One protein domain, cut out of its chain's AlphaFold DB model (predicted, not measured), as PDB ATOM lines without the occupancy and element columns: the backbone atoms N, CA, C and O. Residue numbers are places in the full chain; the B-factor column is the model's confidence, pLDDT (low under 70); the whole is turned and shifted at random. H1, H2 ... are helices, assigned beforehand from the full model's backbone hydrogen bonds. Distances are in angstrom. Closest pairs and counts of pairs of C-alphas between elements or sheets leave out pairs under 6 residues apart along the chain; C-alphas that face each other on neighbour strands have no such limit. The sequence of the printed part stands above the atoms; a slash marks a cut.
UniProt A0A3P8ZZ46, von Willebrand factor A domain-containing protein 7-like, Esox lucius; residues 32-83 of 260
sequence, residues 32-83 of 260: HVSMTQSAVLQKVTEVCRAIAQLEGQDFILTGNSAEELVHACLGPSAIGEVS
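This is residues 32 to 83 of the 260 residues of the protein "von Willebrand factor A domain-containing protein 7-like" of Esox lucius (UniProt A0A3P8ZZ46). Look first for one long helix, H1, with a short helix, H2, packed side by side on its residues 41 to 52; the link folds back from the end of H1, and both helices run the same way. Past H2, residues 76 to 81 of the tail stick out. The printed part has 52 residues, with H1 then H2, no named strand, and is all helix. It is only just compact, close to loose, with a radius of gyration of the C-alphas of 11.4 A, and elongated, spanning 35 by 22 by 18 A.

Find C-alpha 32 at (30.102, -46.472, 58.826); from there H1, residues 32 to 55, runs 34.4 A. H2, residues 66 to 74, runs 12.3 A to C-alpha 74 at (6.380, -42.505, 45.059).

H1 and H2 touch; their closest C-alphas, of Cys 48 and Cys 73, are 4.9 A apart. Their lines stand at a shallow tilt of 19 degrees. In H1 and H2 every O i to N i+4 pair is within hydrogen-bond range.

The C-alphas farthest apart, of His 32 and Gly 56, are 35.9 A apart. The printed part has no cut, and the link of 10 residues is short. Look for pLDDT under 70 at residue 64 and residues 76 to 82.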
ATOM      1  N   HIS A  32      30.786 -45.430  59.607       85.12
ATOM      2  CA  HIS A  32      30.102 -46.472  58.826       85.12
ATOM      3  C   HIS A  32      28.600 -46.193  58.663       85.12
ATOM      4  O   HIS A  32      28.011 -46.471  57.618       85.12
ATOM      5  N   VAL A  33      27.989 -45.561  59.669       88.06
ATOM      6  CA  VAL A  33      26.591 -45.124  59.622       88.06
ATOM      7  C   VAL A  33      26.391 -44.032  58.566       88.06
ATOM      8  O   VAL A  33      25.511 -44.163  57.718       88.06
ATOM      9  N   SER A  34      27.207 -42.969  58.567       85.88
ATOM     10  CA  SER A  34      27.026 -41.855  57.622       85.88
ATOM     11  C   SER A  34      27.343 -42.252  56.178       85.88
ATOM     12  O   SER A  34      26.669 -41.794  55.250       85.88
ATOM     13  N   MET A  35      28.322 -43.140  55.978       86.81
ATOM     14  CA  MET A  35      28.630 -43.730  54.672       86.81
ATOM     15  C   MET A  35      27.483 -44.597  54.165       86.81
ATOM     16  O   MET A  35      27.051 -44.431  53.024       86.81
ATOM     17  N   THR A  36      26.959 -45.481  55.016       91.12
ATOM     18  CA  THR A  36      25.836 -46.355  54.659       91.12
ATOM     19  C   THR A  36      24.600 -45.544  54.314       91.12
ATOM     20  O   THR A  36      23.992 -45.776  53.272       91.12
ATOM     21  N   GLN A  37      24.255 -44.548  55.128       89.56
ATOM     22  CA  GLN A  37      23.113 -43.682  54.860       89.56
ATOM     23  C   GLN A  37      23.258 -42.967  53.512       89.56
ATOM     24  O   GLN A  37      22.333 -43.004  52.702       89.56
ATOM     25  N   SER A  38      24.426 -42.379  53.240       86.88
ATOM     26  CA  SER A  38      24.703 -41.718  51.959       86.88
ATOM     27  C   SER A  38      24.572 -42.688  50.780       86.88
ATOM     28  O   SER A  38      23.884 -42.387  49.806       86.88
ATOM     29  N   ALA A  39      25.164 -43.880  50.890       89.06
ATOM     30  CA  ALA A  39      25.134 -44.894  49.840       89.06
ATOM     31  C   ALA A  39      23.716 -45.426  49.574       89.06
ATOM     32  O   ALA A  39      23.323 -45.593  48.419       89.06
ATOM     33  N   VAL A  40      22.923 -45.663  50.624       90.62
ATOM     34  CA  VAL A  40      21.533 -46.116  50.476       90.62
ATOM     35  C   VAL A  40      20.683 -45.028  49.828       90.62
ATOM     36  O   VAL A  40      19.962 -45.326  48.878       90.62
ATOM     37  N   LEU A  41      20.788 -43.771  50.270       89.62
ATOM     38  CA  LEU A  41      20.042 -42.656  49.670       89.62
ATOM     39  C   LEU A  41      20.404 -42.461  48.195       89.62
ATOM     40  O   LEU A  41      19.512 -42.326  47.355       89.62
ATOM     41  N   GLN A  42      21.695 -42.521  47.862       89.38
ATOM     42  CA  GLN A  42      22.149 -42.475  46.475       89.38
ATOM     43  C   GLN A  42      21.539 -43.624  45.667       89.38
ATOM     44  O   GLN A  42      20.971 -43.392  44.598       89.38
ATOM     45  N   LYS A  43      21.595 -44.859  46.183       91.81
ATOM     46  CA  LYS A  43      21.106 -46.014  45.431       91.81
ATOM     47  C   LYS A  43      19.593 -45.995  45.236       91.81
ATOM     48  O   LYS A  43      19.114 -46.330  44.156       91.81
ATOM     49  N   VAL A  44      18.846 -45.575  46.253       89.62
ATOM     50  CA  VAL A  44      17.394 -45.379  46.151       89.62
ATOM     51  C   VAL A  44      17.088 -44.295  45.118       89.62
ATOM     52  O   VAL A  44      16.252 -44.521  44.254       89.62
ATOM     53  N   THR A  45      17.826 -43.181  45.109       89.44
ATOM     54  CA  THR A  45      17.682 -42.124  44.089       89.44
ATOM     55  C   THR A  45      17.879 -42.656  42.672       89.44
ATOM     56  O   THR A  45      17.076 -42.362  41.788       89.44
ATOM     57  N   GLU A  46      18.923 -43.455  42.443       90.62
ATOM     58  CA  GLU A  46      19.179 -44.084  41.142       90.62
ATOM     59  C   GLU A  46      18.010 -44.972  40.697       90.62
ATOM     60  O   GLU A  46      17.569 -44.881  39.552       90.62
ATOM     61  N   VAL A  47      17.492 -45.806  41.603       90.62
ATOM     62  CA  VAL A  47      16.384 -46.727  41.314       90.62
ATOM     63  C   VAL A  47      15.089 -45.964  41.044       90.62
ATOM     64  O   VAL A  47      14.434 -46.226  40.041       90.62
ATOM     65  N   CYS A  48      14.741 -44.993  41.885       88.56
ATOM     66  CA  CYS A  48      13.528 -44.192  41.730       88.56
ATOM     67  C   CYS A  48      13.538 -43.391  40.425       88.56
ATOM     68  O   CYS A  48      12.547 -43.379  39.699       88.56
ATOM     69  N   ARG A  49      14.683 -42.794  40.066       89.94
ATOM     70  CA  ARG A  49      14.845 -42.112  38.777       89.94
ATOM     71  C   ARG A  49      14.653 -43.068  37.601       89.94
ATOM     72  O   ARG A  49      13.994 -42.703  36.633       89.94
ATOM     73  N   ALA A  50      15.216 -44.273  37.677       90.06
ATOM     74  CA  ALA A  50      15.065 -45.273  36.623       90.06
ATOM     75  C   ALA A  50      13.606 -45.738  36.469       90.06
ATOM     76  O   ALA A  50      13.137 -45.893  35.346       90.06
ATOM     77  N   ILE A  51      12.876 -45.916  37.576       86.69
ATOM     78  CA  ILE A  51      11.447 -46.268  37.556       86.69
ATOM     79  C   ILE A  51      10.623 -45.134  36.935       86.69
ATOM     80  O   ILE A  51       9.879 -45.382  35.991       86.69
ATOM     81  N   ALA A  52      10.816 -43.892  37.385       86.31
ATOM     82  CA  ALA A  52      10.103 -42.736  36.840       86.31
ATOM     83  C   ALA A  52      10.315 -42.592  35.322       86.31
ATOM     84  O   ALA A  52       9.356 -42.410  34.574       86.31
ATOM     85  N   GLN A  53      11.552 -42.780  34.845       88.12
ATOM     86  CA  GLN A  53      11.865 -42.786  33.411       88.12
ATOM     87  C   GLN A  53      11.116 -43.880  32.641       88.12
ATOM     88  O   GLN A  53      10.650 -43.627  31.530       88.12
ATOM     89  N   LEU A  54      10.988 -45.084  33.207       87.56
ATOM     90  CA  LEU A  54      10.230 -46.179  32.591       87.56
ATOM     91  C   LEU A  54       8.725 -45.891  32.543       87.56
ATOM     92  O   LEU A  54       8.055 -46.319  31.604       87.56
ATOM     93  N   GLU A  55       8.202 -45.156  33.521       86.50
ATOM     94  CA  GLU A  55       6.793 -44.755  33.595       86.50
ATOM     95  C   GLU A  55       6.480 -43.464  32.822       86.50
ATOM     96  O   GLU A  55       5.322 -43.049  32.757       86.50
ATOM     97  N   GLY A  56       7.488 -42.822  32.220       85.12
ATOM     98  CA  GLY A  56       7.329 -41.538  31.535       85.12
ATOM     99  C   GLY A  56       7.007 -40.376  32.479       85.12
ATOM    100  O   GLY A  56       6.406 -39.394  32.047       85.12
ATOM    101  N   GLN A  57       7.372 -40.494  33.757       83.06
ATOM    102  CA  GLN A  57       7.222 -39.454  34.771       83.06
ATOM    103  C   GLN A  57       8.540 -38.700  34.975       83.06
ATOM    104  O   GLN A  57       9.629 -39.275  34.901       83.06
ATOM    105  N   ASP A  58       8.442 -37.410  35.290       81.06
ATOM    106  CA  ASP A  58       9.603 -36.616  35.686       81.06
ATOM    107  C   ASP A  58      10.022 -36.952  37.122       81.06
ATOM    108  O   ASP A  58       9.209 -36.940  38.047       81.06
ATOM    109  N   PHE A  59      11.317 -37.200  37.328       84.44
ATOM    110  CA  PHE A  59      11.905 -37.363  38.656       84.44
ATOM    111  C   PHE A  59      12.667 -36.097  39.047       84.44
ATOM    112  O   PHE A  59      13.805 -35.884  38.614       84.44
ATOM    113  N   ILE A  60      12.041 -35.261  39.874       80.25
ATOM    114  CA  ILE A  60      12.620 -34.008  40.359       80.25
ATOM    115  C   ILE A  60      12.996 -34.179  41.829       80.25
ATOM    116  O   ILE A  60      12.145 -34.445  42.671       80.25
ATOM    117  N   LEU A  61      14.282 -34.003  42.123       80.75
ATOM    118  CA  LEU A  61      14.826 -34.003  43.476       80.75
ATOM    119  C   LEU A  61      15.487 -32.636  43.706       80.75
ATOM    120  O   LEU A  61      16.395 -32.270  42.960       80.75
ATOM    121  N   THR A  62      15.009 -31.865  44.681       74.00
ATOM    122  CA  THR A  62      15.510 -30.516  45.012       74.00
ATOM    123  C   THR A  62      16.512 -30.508  46.173       74.00
ATOM    124  O   THR A  62      17.263 -29.547  46.329       74.00
ATOM    125  N   GLY A  63      16.589 -31.599  46.933       72.31
ATOM    126  CA  GLY A  63      17.518 -31.827  48.035       72.31
ATOM    127  C   GLY A  63      17.929 -33.296  48.162       72.31
ATOM    128  O   GLY A  63      17.795 -34.086  47.232       72.31
ATOM    129  N   ASN A  64      18.500 -33.664  49.310       69.06
ATOM    130  CA  ASN A  64      19.057 -34.998  49.581       69.06
ATOM    131  C   ASN A  64      18.458 -35.659  50.836       69.06
ATOM    132  O   ASN A  64      19.043 -36.598  51.382       69.06
ATOM    133  N   SER A  65      17.313 -35.165  51.314       75.44
ATOM    134  CA  SER A  65      16.648 -35.741  52.485       75.44
ATOM    135  C   SER A  65      15.958 -37.065  52.148       75.44
ATOM    136  O   SER A  65      15.504 -37.297  51.026       75.44
ATOM    137  N   ALA A  66      15.867 -37.938  53.148       76.50
ATOM    138  CA  ALA A  66      15.179 -39.218  53.043       76.50
ATOM    139  C   ALA A  66      13.685 -39.026  52.718       76.50
ATOM    140  O   ALA A  66      13.104 -39.767  51.928       76.50
ATOM    141  N   GLU A  67      13.075 -38.004  53.309       74.81
ATOM    142  CA  GLU A  67      11.666 -37.658  53.173       74.81
ATOM    143  C   GLU A  67      11.324 -37.156  51.768       74.81
ATOM    144  O   GLU A  67      10.351 -37.610  51.163       74.81
ATOM    145  N   GLU A  68      12.150 -36.261  51.230       78.12
ATOM    146  CA  GLU A  68      11.989 -35.741  49.875       78.12
ATOM    147  C   GLU A  68      12.202 -36.829  48.823       78.12
ATOM    148  O   GLU A  68      11.430 -36.928  47.870       78.12
ATOM    149  N   LEU A  69      13.196 -37.695  49.033       82.94
ATOM    150  CA  LEU A  69      13.450 -38.829  48.155       82.94
ATOM    151  C   LEU A  69      12.255 -39.779  48.087       82.94
ATOM    152  O   LEU A  69      11.864 -40.184  46.996       82.94
ATOM    153  N   VAL A  70      11.647 -40.113  49.225       81.06
ATOM    154  CA  VAL A  70      10.445 -40.960  49.248       81.06
ATOM    155  C   VAL A  70       9.300 -40.294  48.496       81.06
ATOM    156  O   VAL A  70       8.638 -40.959  47.706       81.06
ATOM    157  N   HIS A  71       9.081 -38.995  48.695       78.38
ATOM    158  CA  HIS A  71       8.018 -38.275  47.997       78.38
ATOM    159  C   HIS A  71       8.227 -38.270  46.476       78.38
ATOM    160  O   HIS A  71       7.313 -38.615  45.729       78.38
ATOM    161  N   ALA A  72       9.445 -37.962  46.023       81.50
ATOM    162  CA  ALA A  72       9.800 -37.972  44.605       81.50
ATOM    163  C   ALA A  72       9.725 -39.378  43.988       81.50
ATOM    164  O   ALA A  72       9.348 -39.525  42.832       81.50
ATOM    165  N   CYS A  73      10.076 -40.415  44.751       82.94
ATOM    166  CA  CYS A  73      10.059 -41.800  44.285       82.94
ATOM    167  C   CYS A  73       8.647 -42.364  44.111       82.94
ATOM    168  O   CYS A  73       8.399 -43.160  43.214       82.94
ATOM    169  N   LEU A  74       7.741 -41.985  45.008       77.31
ATOM    170  CA  LEU A  74       6.380 -42.505  45.059       77.31
ATOM    171  C   LEU A  74       5.438 -41.821  44.061       77.31
ATOM    172  O   LEU A  74       4.427 -42.407  43.675       77.31
ATOM    173  N   GLY A  75       5.761 -40.592  43.653       72.62
ATOM    174  CA  GLY A  75       4.928 -39.812  42.749       72.62
ATOM    175  C   GLY A  75       3.566 -39.422  43.354       72.62
ATOM    176  O   GLY A  75       3.244 -39.741  44.502       72.62
ATOM    177  N   PRO A  76       2.731 -38.699  42.589       66.38
ATOM    178  CA  PRO A  76       1.463 -38.148  43.076       66.38
ATOM    179  C   PRO A  76       0.359 -39.197  43.312       66.38
ATOM    180  O   PRO A  76      -0.669 -38.875  43.902       66.38
ATOM    181  N   SER A  77       0.540 -40.436  42.849       62.53
ATOM    182  CA  SER A  77      -0.462 -41.514  42.877       62.53
ATOM    183  C   SER A  77      -0.292 -42.508  44.035       62.53
ATOM    184  O   SER A  77      -1.054 -43.472  44.127       62.53
ATOM    185  N   ALA A  78       0.685 -42.307  44.923       65.56
ATOM    186  CA  ALA A  78       1.012 -43.292  45.947       65.56
ATOM    187  C   ALA A  78      -0.045 -43.437  47.047       65.56
ATOM    188  O   ALA A  78      -0.459 -42.487  47.712       65.56
ATOM    189  N   ILE A  79      -0.422 -44.689  47.291       58.81
ATOM    190  CA  ILE A  79      -1.533 -45.085  48.154       58.81
ATOM    191  C   ILE A  79      -1.037 -45.316  49.593       58.81
ATOM    192  O   ILE A  79      -1.194 -46.398  50.129       58.81
ATOM    193  N   GLY A  80      -0.361 -44.348  50.222       59.56
ATOM    194  CA  GLY A  80      -0.065 -44.312  51.675       59.56
ATOM    195  C   GLY A  80       0.704 -45.481  52.339       59.56
ATOM    196  O   GLY A  80       1.033 -45.391  53.524       59.56
ATOM    197  N   GLU A  81       1.015 -46.573  51.636       64.44
ATOM    198  CA  GLU A  81       1.676 -47.753  52.210       64.44
ATOM    199  C   GLU A  81       3.144 -47.488  52.545       64.44
ATOM    200  O   GLU A  81       3.670 -48.042  53.516       64.44
ATOM    201  N   VAL A  82       3.779 -46.577  51.811       69.19
ATOM    202  CA  VAL A  82       5.147 -46.109  52.027       69.19
ATOM    203  C   VAL A  82       5.089 -44.644  52.457       69.19
ATOM    204  O   VAL A  82       4.434 -43.822  51.825       69.19
ATOM    205  N   SER A  83       5.761 -44.319  53.561       78.25
ATOM    206  CA  SER A  83       5.858 -42.956  54.084       78.25
ATOM    207  C   SER A  83       7.304 -42.616  54.418       78.25
ATOM    208  O   SER A  83       8.118 -43.505  54.676       78.25
TER     209      SER A  83